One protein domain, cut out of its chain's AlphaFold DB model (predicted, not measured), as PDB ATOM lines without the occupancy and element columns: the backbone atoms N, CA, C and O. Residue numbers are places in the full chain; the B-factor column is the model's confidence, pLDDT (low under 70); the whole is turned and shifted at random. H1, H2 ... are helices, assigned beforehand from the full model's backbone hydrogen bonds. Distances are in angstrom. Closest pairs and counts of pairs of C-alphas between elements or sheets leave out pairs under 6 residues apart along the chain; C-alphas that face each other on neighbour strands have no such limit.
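This is residues 193 to 279 of the 388 residues of an uncharacterized protein of Candidatus Bathyarchaeota archaeon (UniProt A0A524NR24). H1 crosses H3, H2 stands near both, and H5 leads away, its residues 268 to 279 sticking out as an arm. The 87 printed residues have five named helices, H1 to H5 in order, no named strand: all helix. The whole is loose, radius of gyration of the C-alphas 15.3 A, spanning 47 by 29 by 23 A.

H1, residues 193 to 200, begins with C-alpha 193 at (-7.202, 48.643, -33.846). H2 is residues 202 to 214, 18.6 A long; H3 227 to 243, 24.3 A; H4 251 to 254; H5 257 to 279, 33.0 A, ending at (-29.780, 60.958, -5.693).

H1 touches H3 at a steep tilt of 54 degrees, closest C-alphas Ala 199 and Ser 236, 5.4 A. H2 and H3 are close but not clearly touching, closest C-alphas Trp 208 and Ser 236, 7.4 A. H5, with residues 259 to 260 alone, only just touches H4, with 3 pairs of C-alphas within 8 A, only at the corner; the closest are Ile 253 and Ala 259, 5.3 A. H3 and H5 are apart. Each O i to N i+4 pair is within hydrogen-bond range in H1, H3 and H5, 7 of 9 in H2; H4 is too short for one.

The printed part has no cut. The H2 to H3 link is long. Residues 276 to 279 have pLDDT under 70.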
ATOM      1  N   ALA A 193      -6.299  49.479 -33.052       92.06
ATOM      2  CA  ALA A 193      -7.202  48.643 -33.846       92.06
ATOM      3  C   ALA A 193      -6.656  47.216 -34.038       92.06
ATOM      4  O   ALA A 193      -7.391  46.238 -33.898       92.06
ATOM      5  N   GLU A 194      -5.355  47.072 -34.307       94.69
ATOM      6  CA  GLU A 194      -4.708  45.760 -34.418       94.69
ATOM      7  C   GLU A 194      -4.695  45.030 -33.075       94.69
ATOM      8  O   GLU A 194      -5.075  43.862 -33.015       94.69
ATOM      9  N   MET A 195      -4.341  45.725 -31.989       95.94
ATOM     10  CA  MET A 195      -4.365  45.173 -30.631       95.94
ATOM     11  C   MET A 195      -5.750  44.676 -30.240       95.94
ATOM     12  O   MET A 195      -5.889  43.548 -29.769       95.94
ATOM     13  N   ARG A 196      -6.788  45.479 -30.489       96.19
ATOM     14  CA  ARG A 196      -8.178  45.091 -30.253       96.19
ATOM     15  C   ARG A 196      -8.564  43.863 -31.074       96.19
ATOM     16  O   ARG A 196      -9.176  42.938 -30.542       96.19
ATOM     17  N   LYS A 197      -8.158  43.812 -32.348       95.94
ATOM     18  CA  LYS A 197      -8.411  42.668 -33.235       95.94
ATOM     19  C   LYS A 197      -7.722  41.388 -32.766       95.94
ATOM     20  O   LYS A 197      -8.327  40.319 -32.824       95.94
ATOM     21  N   ILE A 198      -6.490  41.490 -32.280       96.94
ATOM     22  CA  ILE A 198      -5.757  40.363 -31.698       96.94
ATOM     23  C   ILE A 198      -6.435  39.918 -30.399       96.94
ATOM     24  O   ILE A 198      -6.716  38.731 -30.244       96.94
ATOM     25  N   ALA A 199      -6.786  40.857 -29.516       97.00
ATOM     26  CA  ALA A 199      -7.406  40.572 -28.224       97.00
ATOM     27  C   ALA A 199      -8.760  39.841 -28.342       97.00
ATOM     28  O   ALA A 199      -9.051  38.957 -27.536       97.00
ATOM     29  N   ARG A 200      -9.571  40.154 -29.365       95.06
ATOM     30  CA  ARG A 200     -10.850  39.461 -29.628       95.06
ATOM     31  C   ARG A 200     -10.711  38.136 -30.383       95.06
ATOM     32  O   ARG A 200     -11.673  37.377 -30.460       95.06
ATOM     33  N   SER A 201      -9.536  37.841 -30.939       95.50
ATOM     34  CA  SER A 201      -9.324  36.629 -31.733       95.50
ATOM     35  C   SER A 201      -9.447  35.357 -30.891       95.50
ATOM     36  O   SER A 201      -8.979  35.295 -29.755       95.50
ATOM     37  N   ASN A 202     -10.021  34.300 -31.470       93.69
ATOM     38  CA  ASN A 202     -10.172  33.018 -30.776       93.69
ATOM     39  C   ASN A 202      -8.821  32.431 -30.330       93.69
ATOM     40  O   ASN A 202      -8.721  31.935 -29.207       93.69
ATOM     41  N   SER A 203      -7.781  32.543 -31.168       94.31
ATOM     42  CA  SER A 203      -6.424  32.067 -30.859       94.31
ATOM     43  C   SER A 203      -5.868  32.709 -29.589       94.31
ATOM     44  O   SER A 203      -5.329  32.016 -28.726       94.31
ATOM     45  N   TRP A 204      -6.042  34.025 -29.436       96.50
ATOM     46  CA  TRP A 204      -5.611  34.723 -28.230       96.50
ATOM     47  C   TRP A 204      -6.518  34.433 -27.036       96.50
ATOM     48  O   TRP A 204      -6.022  34.124 -25.954       96.50
ATOM     49  N   ARG A 205      -7.843  34.479 -27.212       94.50
ATOM     50  CA  ARG A 205      -8.801  34.275 -26.114       94.50
ATOM     51  C   ARG A 205      -8.642  32.921 -25.431       94.50
ATOM     52  O   ARG A 205      -8.770  32.840 -24.211       94.50
ATOM     53  N   PHE A 206      -8.321  31.878 -26.196       93.31
ATOM     54  CA  PHE A 206      -7.993  30.569 -25.638       93.31
ATOM     55  C   PHE A 206      -6.770  30.637 -24.706       93.31
ATOM     56  O   PHE A 206      -6.846  30.200 -23.556       93.31
ATOM     57  N   ARG A 207      -5.672  31.257 -25.165       94.44
ATOM     58  CA  ARG A 207      -4.439  31.446 -24.377       94.44
ATOM     59  C   ARG A 207      -4.686  32.300 -23.133       94.44
ATOM     60  O   ARG A 207      -4.273  31.920 -22.043       94.44
ATOM     61  N   TRP A 208      -5.405  33.410 -23.281       95.44
ATOM     62  CA  TRP A 208      -5.773  34.309 -22.188       95.44
ATOM     63  C   TRP A 208      -6.595  33.600 -21.101       95.44
ATOM     64  O   TRP A 208      -6.281  33.712 -19.918       95.44
ATOM     65  N   SER A 209      -7.598  32.804 -21.487       92.69
ATOM     66  CA  SER A 209      -8.395  32.010 -20.540       92.69
ATOM     67  C   SER A 209      -7.541  30.994 -19.765       92.69
ATOM     68  O   SER A 209      -7.666  30.869 -18.543       92.69
ATOM     69  N   GLY A 210      -6.614  30.319 -20.455       91.81
ATOM     70  CA  GLY A 210      -5.643  29.423 -19.819       91.81
ATOM     71  C   GLY A 210      -4.723  30.159 -18.840       91.81
ATOM     72  O   GLY A 210      -4.566  29.734 -17.695       91.81
ATOM     73  N   ALA A 211      -4.187  31.310 -19.248       91.94
ATOM     74  CA  ALA A 211      -3.308  32.138 -18.425       91.94
ATOM     75  C   ALA A 211      -3.985  32.627 -17.135       91.94
ATOM     76  O   ALA A 211      -3.351  32.609 -16.083       91.94
ATOM     77  N   LYS A 212      -5.282  32.981 -17.173       88.81
ATOM     78  CA  LYS A 212      -6.054  33.335 -15.962       88.81
ATOM     79  C   LYS A 212      -6.075  32.212 -14.923       88.81
ATOM     80  O   LYS A 212      -6.083  32.492 -13.729       88.81
ATOM     81  N   SER A 213      -6.082  30.958 -15.371       87.00
ATOM     82  CA  SER A 213      -6.127  29.787 -14.486       87.00
ATOM     83  C   SER A 213      -4.751  29.432 -13.914       87.00
ATOM     84  O   SER A 213      -4.660  28.958 -12.786       87.00
ATOM     85  N   ILE A 214      -3.687  29.657 -14.690       86.31
ATOM     86  CA  ILE A 214      -2.305  29.297 -14.333       86.31
ATOM     87  C   ILE A 214      -1.602  30.436 -13.569       86.31
ATOM     88  O   ILE A 214      -0.672  30.193 -12.808       86.31
ATOM     89  N   GLY A 215      -2.060  31.680 -13.736       81.38
ATOM     90  CA  GLY A 215      -1.523  32.861 -13.055       81.38
ATOM     91  C   GLY A 215      -0.326  33.515 -13.750       81.38
ATOM     92  O   GLY A 215       0.232  34.462 -13.203       81.38
ATOM     93  N   ASN A 216       0.058  33.053 -14.946       84.75
ATOM     94  CA  ASN A 216       1.165  33.621 -15.715       84.75
ATOM     95  C   ASN A 216       0.760  33.830 -17.186       84.75
ATOM     96  O   ASN A 216       0.370  32.874 -17.854       84.75
ATOM     97  N   LEU A 217       0.819  35.076 -17.679       89.81
ATOM     98  CA  LEU A 217       0.459  35.423 -19.067       89.81
ATOM     99  C   LEU A 217       1.686  35.503 -19.976       89.81
ATOM    100  O   LEU A 217       1.703  34.932 -21.064       89.81
ATOM    101  N   PHE A 218       2.698  36.227 -19.516       89.62
ATOM    102  CA  PHE A 218       4.009  36.336 -20.136       89.62
ATOM    103  C   PHE A 218       5.014  35.983 -19.051       89.62
ATOM    104  O   PHE A 218       4.789  36.380 -17.916       89.62
ATOM    105  N   ASP A 219       6.091  35.277 -19.388       87.25
ATOM    106  CA  ASP A 219       7.052  34.690 -18.440       87.25
ATOM    107  C   ASP A 219       7.940  35.722 -17.705       87.25
ATOM    108  O   ASP A 219       9.165  35.667 -17.733       87.25
ATOM    109  N   LYS A 220       7.321  36.751 -17.121       88.38
ATOM    110  CA  LYS A 220       7.951  37.885 -16.445       88.38
ATOM    111  C   LYS A 220       6.934  38.675 -15.623       88.38
ATOM    112  O   LYS A 220       5.724  38.497 -15.733       88.38
ATOM    113  N   SER A 221       7.432  39.593 -14.798       88.94
ATOM    114  CA  SER A 221       6.582  40.490 -14.010       88.94
ATOM    115  C   SER A 221       5.858  41.510 -14.893       88.94
ATOM    116  O   SER A 221       6.412  41.988 -15.883       88.94
ATOM    117  N   ILE A 222       4.655  41.932 -14.482       88.75
ATOM    118  CA  ILE A 222       3.868  42.973 -15.167       88.75
ATOM    119  C   ILE A 222       4.651  44.281 -15.359       88.75
ATOM    120  O   ILE A 222       4.469  44.984 -16.349       88.75
ATOM    121  N   ILE A 223       5.569  44.590 -14.440       89.75
ATOM    122  CA  ILE A 223       6.397  45.803 -14.486       89.75
ATOM    123  C   ILE A 223       7.414  45.735 -15.650       89.75
ATOM    124  O   ILE A 223       7.842  46.761 -16.185       89.75
ATOM    125  N   GLU A 224       7.756  44.525 -16.097       90.25
ATOM    126  CA  GLU A 224       8.685  44.241 -17.199       90.25
ATOM    127  C   GLU A 224       7.980  43.964 -18.533       90.25
ATOM    128  O   GLU A 224       8.622  43.655 -19.545       90.25
ATOM    129  N   PHE A 225       6.653  44.082 -18.571       92.12
ATOM    130  CA  PHE A 225       5.917  43.947 -19.820       92.12
ATOM    131  C   PHE A 225       6.321  45.060 -20.787       92.12
ATOM    132  O   PHE A 225       6.495  46.218 -20.389       92.12
ATOM    133  N   SER A 226       6.464  44.698 -22.063       91.12
ATOM    134  CA  SER A 226       6.580  45.671 -23.146       91.12
ATOM    135  C   SER A 226       5.265  46.443 -23.299       91.12
ATOM    136  O   SER A 226       4.220  46.021 -22.801       91.12
ATOM    137  N   VAL A 227       5.303  47.571 -24.009       90.62
ATOM    138  CA  VAL A 227       4.101  48.382 -24.270       90.62
ATOM    139  C   VAL A 227       3.008  47.545 -24.942       90.62
ATOM    140  O   VAL A 227       1.860  47.577 -24.506       90.62
ATOM    141  N   ASP A 228       3.363  46.722 -25.930       93.88
ATOM    142  CA  ASP A 228       2.402  45.862 -26.628       93.88
ATOM    143  C   ASP A 228       1.824  44.763 -25.724       93.88
ATOM    144  O   ASP A 228       0.634  44.466 -25.795       93.88
ATOM    145  N   GLN A 229       2.628  44.196 -24.819       94.62
ATOM    146  CA  GLN A 229       2.150  43.219 -23.833       94.62
ATOM    147  C   GLN A 229       1.164  43.847 -22.843       94.62
ATOM    148  O   GLN A 229       0.132  43.249 -22.537       94.62
ATOM    149  N   GLN A 230       1.449  45.064 -22.367       94.06
ATOM    150  CA  GLN A 230       0.537  45.819 -21.501       94.06
ATOM    151  C   GLN A 230      -0.758  46.182 -22.239       94.06
ATOM    152  O   GLN A 230      -1.843  46.010 -21.689       94.06
ATOM    153  N   ASN A 231      -0.658  46.621 -23.497       95.00
ATOM    154  CA  ASN A 231      -1.814  46.933 -24.335       95.00
ATOM    155  C   ASN A 231      -2.686  45.698 -24.579       95.00
ATOM    156  O   ASN A 231      -3.909  45.774 -24.456       95.00
ATOM    157  N   LEU A 232      -2.076  44.554 -24.893       96.19
ATOM    158  CA  LEU A 232      -2.802  43.309 -25.106       96.19
ATOM    159  C   LEU A 232      -3.473  42.828 -23.815       96.19
ATOM    160  O   LEU A 232      -4.639  42.435 -23.856       96.19
ATOM    161  N   LEU A 233      -2.791  42.919 -22.666       95.44
ATOM    162  CA  LEU A 233      -3.385  42.642 -21.355       95.44
ATOM    163  C   LEU A 233      -4.606  43.537 -21.103       95.44
ATOM    164  O   LEU A 233      -5.680  43.031 -20.781       95.44
ATOM    165  N   TYR A 234      -4.452  44.850 -21.289       95.88
ATOM    166  CA  TYR A 234      -5.521  45.826 -21.099       95.88
ATOM    167  C   TYR A 234      -6.743  45.499 -21.964       95.88
ATOM    168  O   TYR A 234      -7.848  45.350 -21.443       95.88
ATOM    169  N   TRP A 235      -6.559  45.311 -23.274       96.88
ATOM    170  CA  TRP A 235      -7.678  44.995 -24.165       96.88
ATOM    171  C   TRP A 235      -8.308  43.638 -23.853       96.88
ATOM    172  O   TRP A 235      -9.526  43.509 -23.940       96.88
ATOM    173  N   SER A 236      -7.523  42.651 -23.415       96.25
ATOM    174  CA  SER A 236      -8.061  41.356 -22.967       96.25
ATOM    175  C   SER A 236      -9.016  41.519 -21.783       96.25
ATOM    176  O   SER A 236     -10.107  40.953 -21.794       96.25
ATOM    177  N   GLN A 237      -8.654  42.348 -20.799       95.38
ATOM    178  CA  GLN A 237      -9.513  42.661 -19.651       95.38
ATOM    179  C   GLN A 237     -10.770  43.440 -20.055       95.38
ATOM    180  O   GLN A 237     -11.860  43.179 -19.536       95.38
ATOM    181  N   VAL A 238     -10.636  44.385 -20.992       95.31
ATOM    182  CA  VAL A 238     -11.774  45.132 -21.544       95.31
ATOM    183  C   VAL A 238     -12.767  44.171 -22.195       95.31
ATOM    184  O   VAL A 238     -13.954  44.221 -21.880       95.31
ATOM    185  N   TYR A 239     -12.298  43.267 -23.056       96.00
ATOM    186  CA  TYR A 239     -13.178  42.314 -23.728       96.00
ATOM    187  C   TYR A 239     -13.790  41.301 -22.762       96.00
ATOM    188  O   TYR A 239     -14.986  41.048 -22.866       96.00
ATOM    189  N   ASP A 240     -13.043  40.778 -21.788       94.88
ATOM    190  CA  ASP A 240     -13.621  39.946 -20.723       94.88
ATOM    191  C   ASP A 240     -14.783  40.662 -20.026       94.88
ATOM    192  O   ASP A 240     -15.876  40.108 -19.928       94.88
ATOM    193  N   SER A 241     -14.590  41.932 -19.659       93.75
ATOM    194  CA  SER A 241     -15.637  42.747 -19.031       93.75
ATOM    195  C   SER A 241     -16.877  42.905 -19.922       93.75
ATOM    196  O   SER A 241     -17.999  42.960 -19.420       93.75
ATOM    197  N   VAL A 242     -16.700  42.974 -21.246       94.38
ATOM    198  CA  VAL A 242     -17.807  43.026 -22.216       94.38
ATOM    199  C   VAL A 242     -18.532  41.682 -22.295       94.38
ATOM    200  O   VAL A 242     -19.762  41.655 -22.262       94.38
ATOM    201  N   TYR A 243     -17.794  40.572 -22.382       93.06
ATOM    202  CA  TYR A 243     -18.369  39.228 -22.493       93.06
ATOM    203  C   TYR A 243     -19.062  38.762 -21.206       93.06
ATOM    204  O   TYR A 243     -20.018  37.994 -21.290       93.06
ATOM    205  N   GLU A 244     -18.606  39.237 -20.048       92.06
ATOM    206  CA  GLU A 244     -19.158  38.925 -18.723       92.06
ATOM    207  C   GLU A 244     -20.255  39.912 -18.275       92.06
ATOM    208  O   GLU A 244     -20.889  39.715 -17.237       92.06
ATOM    209  N   SER A 245     -20.511  40.976 -19.046       91.38
ATOM    210  CA  SER A 245     -21.553  41.961 -18.741       91.38
ATOM    211  C   SER A 245     -22.956  41.345 -18.800       91.38
ATOM    212  O   SER A 245     -23.308  40.665 -19.762       91.38
ATOM    213  N   MET A 246     -23.800  41.673 -17.814       87.81
ATOM    214  CA  MET A 246     -25.227  41.307 -17.819       87.81
ATOM    215  C   MET A 246     -25.964  41.883 -19.035       87.81
ATOM    216  O   MET A 246     -26.832  41.226 -19.601       87.81
ATOM    217  N   ASP A 247     -25.576  43.088 -19.460       89.25
ATOM    218  CA  ASP A 247     -26.117  43.777 -20.633       89.25
ATOM    219  C   ASP A 247     -25.152  43.638 -21.825       89.25
ATOM    220  O   ASP A 247     -24.787  44.634 -22.459       89.25
ATOM    221  N   ARG A 248     -24.663  42.417 -22.092       92.81
ATOM    222  CA  ARG A 248     -23.706  42.151 -23.177       92.81
ATOM    223  C   ARG A 248     -24.250  42.662 -24.526       92.81
ATOM    224  O   ARG A 248     -25.365  42.297 -24.907       92.81
ATOM    225  N   PRO A 249     -23.479  43.472 -25.276       94.44
ATOM    226  CA  PRO A 249     -23.885  43.901 -26.607       94.44
ATOM    227  C   PRO A 249     -23.833  42.735 -27.616       94.44
ATOM    228  O   PRO A 249     -23.075  41.783 -27.414       94.44
ATOM    229  N   PRO A 250     -24.604  42.795 -28.717       94.25
ATOM    230  CA  PRO A 250     -24.503  41.831 -29.814       94.25
ATOM    231  C   PRO A 250     -23.087  41.743 -30.394       94.25
ATOM    232  O   PRO A 250     -22.367  42.741 -30.418       94.25
ATOM    233  N   ASP A 251     -22.720  40.582 -30.943       92.88
ATOM    234  CA  ASP A 251     -21.381  40.352 -31.512       92.88
ATOM    235  C   ASP A 251     -21.033  41.335 -32.638       92.88
ATOM    236  O   ASP A 251     -19.898  41.793 -32.721       92.88
ATOM    237  N   SER A 252     -22.027  41.781 -33.415       93.81
ATOM    238  CA  SER A 252     -21.840  42.818 -34.439       93.81
ATOM    239  C   SER A 252     -21.342  44.158 -33.885       93.81
ATOM    240  O   SER A 252     -20.677  44.892 -34.604       93.81
ATOM    241  N   ILE A 253     -21.656  44.482 -32.625       92.94
ATOM    242  CA  ILE A 253     -21.135  45.668 -31.932       92.94
ATOM    243  C   ILE A 253     -19.751  45.375 -31.350       92.94
ATOM    244  O   ILE A 253     -18.907  46.256 -31.346       92.94
ATOM    245  N   ILE A 254     -19.505  44.158 -30.857       93.44
ATOM    246  CA  ILE A 254     -18.207  43.776 -30.274       93.44
ATOM    247  C   ILE A 254     -17.097  43.778 -31.338       93.44
ATOM    248  O   ILE A 254     -15.962  44.157 -31.044       93.44
ATOM    249  N   ASP A 255     -17.429  43.370 -32.561       91.56
ATOM    250  CA  ASP A 255     -16.490  43.302 -33.683       91.56
ATOM    251  C   ASP A 255     -16.171  44.674 -34.306       91.56
ATOM    252  O   ASP A 255     -15.138  44.815 -34.975       91.56
ATOM    253  N   ASP A 256     -17.023  45.677 -34.068       91.94
ATOM    254  CA  ASP A 256     -16.863  47.063 -34.512       91.94
ATOM    255  C   ASP A 256     -16.351  47.940 -33.358       91.94
ATOM    256  O   ASP A 256     -17.084  48.304 -32.435       91.94
ATOM    257  N   ASP A 257     -15.071  48.313 -33.432       91.50
ATOM    258  CA  ASP A 257     -14.389  49.080 -32.388       91.50
ATOM    259  C   ASP A 257     -15.087  50.424 -32.080       91.50
ATOM    260  O   ASP A 257     -15.111  50.844 -30.922       91.50
ATOM    261  N   VAL A 258     -15.696  51.073 -33.080       88.50
ATOM    262  CA  VAL A 258     -16.389  52.364 -32.917       88.50
ATOM    263  C   VAL A 258     -17.744  52.164 -32.246       88.50
ATOM    264  O   VAL A 258     -18.112  52.902 -31.326       88.50
ATOM    265  N   ALA A 259     -18.493  51.149 -32.681       90.00
ATOM    266  CA  ALA A 259     -19.778  50.819 -32.079       90.00
ATOM    267  C   ALA A 259     -19.613  50.395 -30.610       90.00
ATOM    268  O   ALA A 259     -20.416  50.790 -29.759       90.00
ATOM    269  N   LEU A 260     -18.555  49.639 -30.303       93.19
ATOM    270  CA  LEU A 260     -18.229  49.225 -28.943       93.19
ATOM    271  C   LEU A 260     -17.842  50.413 -28.052       93.19
ATOM    272  O   LEU A 260     -18.316  50.504 -26.918       93.19
ATOM    273  N   ASP A 261     -17.045  51.356 -28.563       92.12
ATOM    274  CA  ASP A 261     -16.680  52.572 -27.826       92.12
ATOM    275  C   ASP A 261     -17.925  53.409 -27.490       92.12
ATOM    276  O   ASP A 261     -18.121  53.818 -26.340       92.12
ATOM    277  N   LYS A 262     -18.846  53.565 -28.450       89.50
ATOM    278  CA  LYS A 262     -20.143  54.213 -28.207       89.50
ATOM    279  C   LYS A 262     -20.975  53.469 -27.161       89.50
ATOM    280  O   LYS A 262     -21.598  54.096 -26.303       89.50
ATOM    281  N   TRP A 263     -20.969  52.137 -27.192       92.94
ATOM    282  CA  TRP A 263     -21.649  51.336 -26.179       92.94
ATOM    283  C   TRP A 263     -21.068  51.588 -24.780       92.94
ATOM    284  O   TRP A 263     -21.837  51.788 -23.836       92.94
ATOM    285  N   PHE A 264     -19.741  51.674 -24.625       91.56
ATOM    286  CA  PHE A 264     -19.119  52.032 -23.343       91.56
ATOM    287  C   PHE A 264     -19.553  53.416 -22.846       91.56
ATOM    288  O   PHE A 264     -19.860  53.576 -21.657       91.56
ATOM    289  N   GLU A 265     -19.622  54.410 -23.735       87.88
ATOM    290  CA  GLU A 265     -20.119  55.746 -23.393       87.88
ATOM    291  C   GLU A 265     -21.573  55.713 -22.917       87.88
ATOM    292  O   GLU A 265     -21.907  56.316 -21.892       87.88
ATOM    293  N   ASP A 266     -22.438  54.986 -23.622       89.50
ATOM    294  CA  ASP A 266     -23.851  54.863 -23.273       89.50
ATOM    295  C   ASP A 266     -24.034  54.138 -21.933       89.50
ATOM    296  O   ASP A 266     -24.847  54.558 -21.106       89.50
ATOM    297  N   GLN A 267     -23.225  53.114 -21.646       88.56
ATOM    298  CA  GLN A 267     -23.207  52.456 -20.335       88.56
ATOM    299  C   GLN A 267     -22.713  53.384 -19.220       88.56
ATOM    300  O   GLN A 267     -23.213  53.339 -18.093       88.56
ATOM    301  N   SER A 268     -21.740  54.251 -19.503       87.31
ATOM    302  CA  SER A 268     -21.286  55.275 -18.555       87.31
ATOM    303  C   SER A 268     -22.393  56.295 -18.258       87.31
ATOM    304  O   SER A 268     -22.697  56.565 -17.093       87.31
ATOM    305  N   LYS A 269     -23.084  56.785 -19.299       87.69
ATOM    306  CA  LYS A 269     -24.227  57.704 -19.167       87.69
ATOM    307  C   LYS A 269     -25.375  57.073 -18.383       87.69
ATOM    308  O   LYS A 269     -25.865  57.703 -17.451       87.69
ATOM    309  N   LYS A 270     -25.745  55.821 -18.676       86.56
ATOM    310  CA  LYS A 270     -26.779  55.076 -17.932       86.56
ATOM    311  C   LYS A 270     -26.433  54.932 -16.453       86.56
ATOM    312  O   LYS A 270     -27.293  55.145 -15.605       86.56
ATOM    313  N   ARG A 271     -25.178  54.604 -16.120       81.56
ATOM    314  CA  ARG A 271     -24.722  54.516 -14.720       81.56
ATOM    315  C   ARG A 271     -24.806  55.866 -14.013       81.56
ATOM    316  O   ARG A 271     -25.298  55.932 -12.890       81.56
ATOM    317  N   LYS A 272     -24.390  56.941 -14.685       81.19
ATOM    318  CA  LYS A 272     -24.486  58.303 -14.147       81.19
ATOM    319  C   LYS A 272     -25.938  58.736 -13.951       81.19
ATOM    320  O   LYS A 272     -26.259  59.289 -12.908       81.19
ATOM    321  N   GLN A 273     -26.815  58.447 -14.909       77.69
ATOM    322  CA  GLN A 273     -28.238  58.753 -14.811       77.69
ATOM    323  C   GLN A 273     -28.903  57.972 -13.674       77.69
ATOM    324  O   GLN A 273     -29.550  58.590 -12.841       77.69
ATOM    325  N   LYS A 274     -28.651  56.663 -13.551       76.88
ATOM    326  CA  LYS A 274     -29.139  55.860 -12.414       76.88
ATOM    327  C   LYS A 274     -28.637  56.389 -11.066       76.88
ATOM    328  O   LYS A 274     -29.376  56.347 -10.089       76.88
ATOM    329  N   SER A 275     -27.401  56.891 -11.000       71.31
ATOM    330  CA  SER A 275     -26.881  57.550  -9.793       71.31
ATOM    331  C   SER A 275     -27.626  58.850  -9.493       71.31
ATOM    332  O   SER A 275     -27.974  59.089  -8.346       71.31
ATOM    333  N   LEU A 276     -27.895  59.672 -10.509       68.19
ATOM    334  CA  LEU A 276     -28.607  60.942 -10.359       68.19
ATOM    335  C   LEU A 276     -30.092  60.752 -10.026       68.19
ATOM    336  O   LEU A 276     -30.628  61.518  -9.238       68.19
ATOM    337  N   GLU A 277     -30.750  59.744 -10.596       65.75
ATOM    338  CA  GLU A 277     -32.129  59.360 -10.265       65.75
ATOM    339  C   GLU A 277     -32.205  58.844  -8.828       65.75
ATOM    340  O   GLU A 277     -33.045  59.303  -8.059       65.75
ATOM    341  N   ARG A 278     -31.248  57.998  -8.417       59.59
ATOM    342  CA  ARG A 278     -31.099  57.584  -7.016       59.59
ATOM    343  C   ARG A 278     -30.894  58.795  -6.098       59.59
ATOM    344  O   ARG A 278     -31.569  58.903  -5.081       59.59
ATOM    345  N   ASP A 279     -30.022  59.732  -6.464       56.28
ATOM    346  CA  ASP A 279     -29.780  60.958  -5.693       56.28
ATOM    347  C   ASP A 279     -30.986  61.923  -5.692       56.28
ATOM    348  O   ASP A 279     -31.179  62.669  -4.730       56.28
TER     349      ASP A 279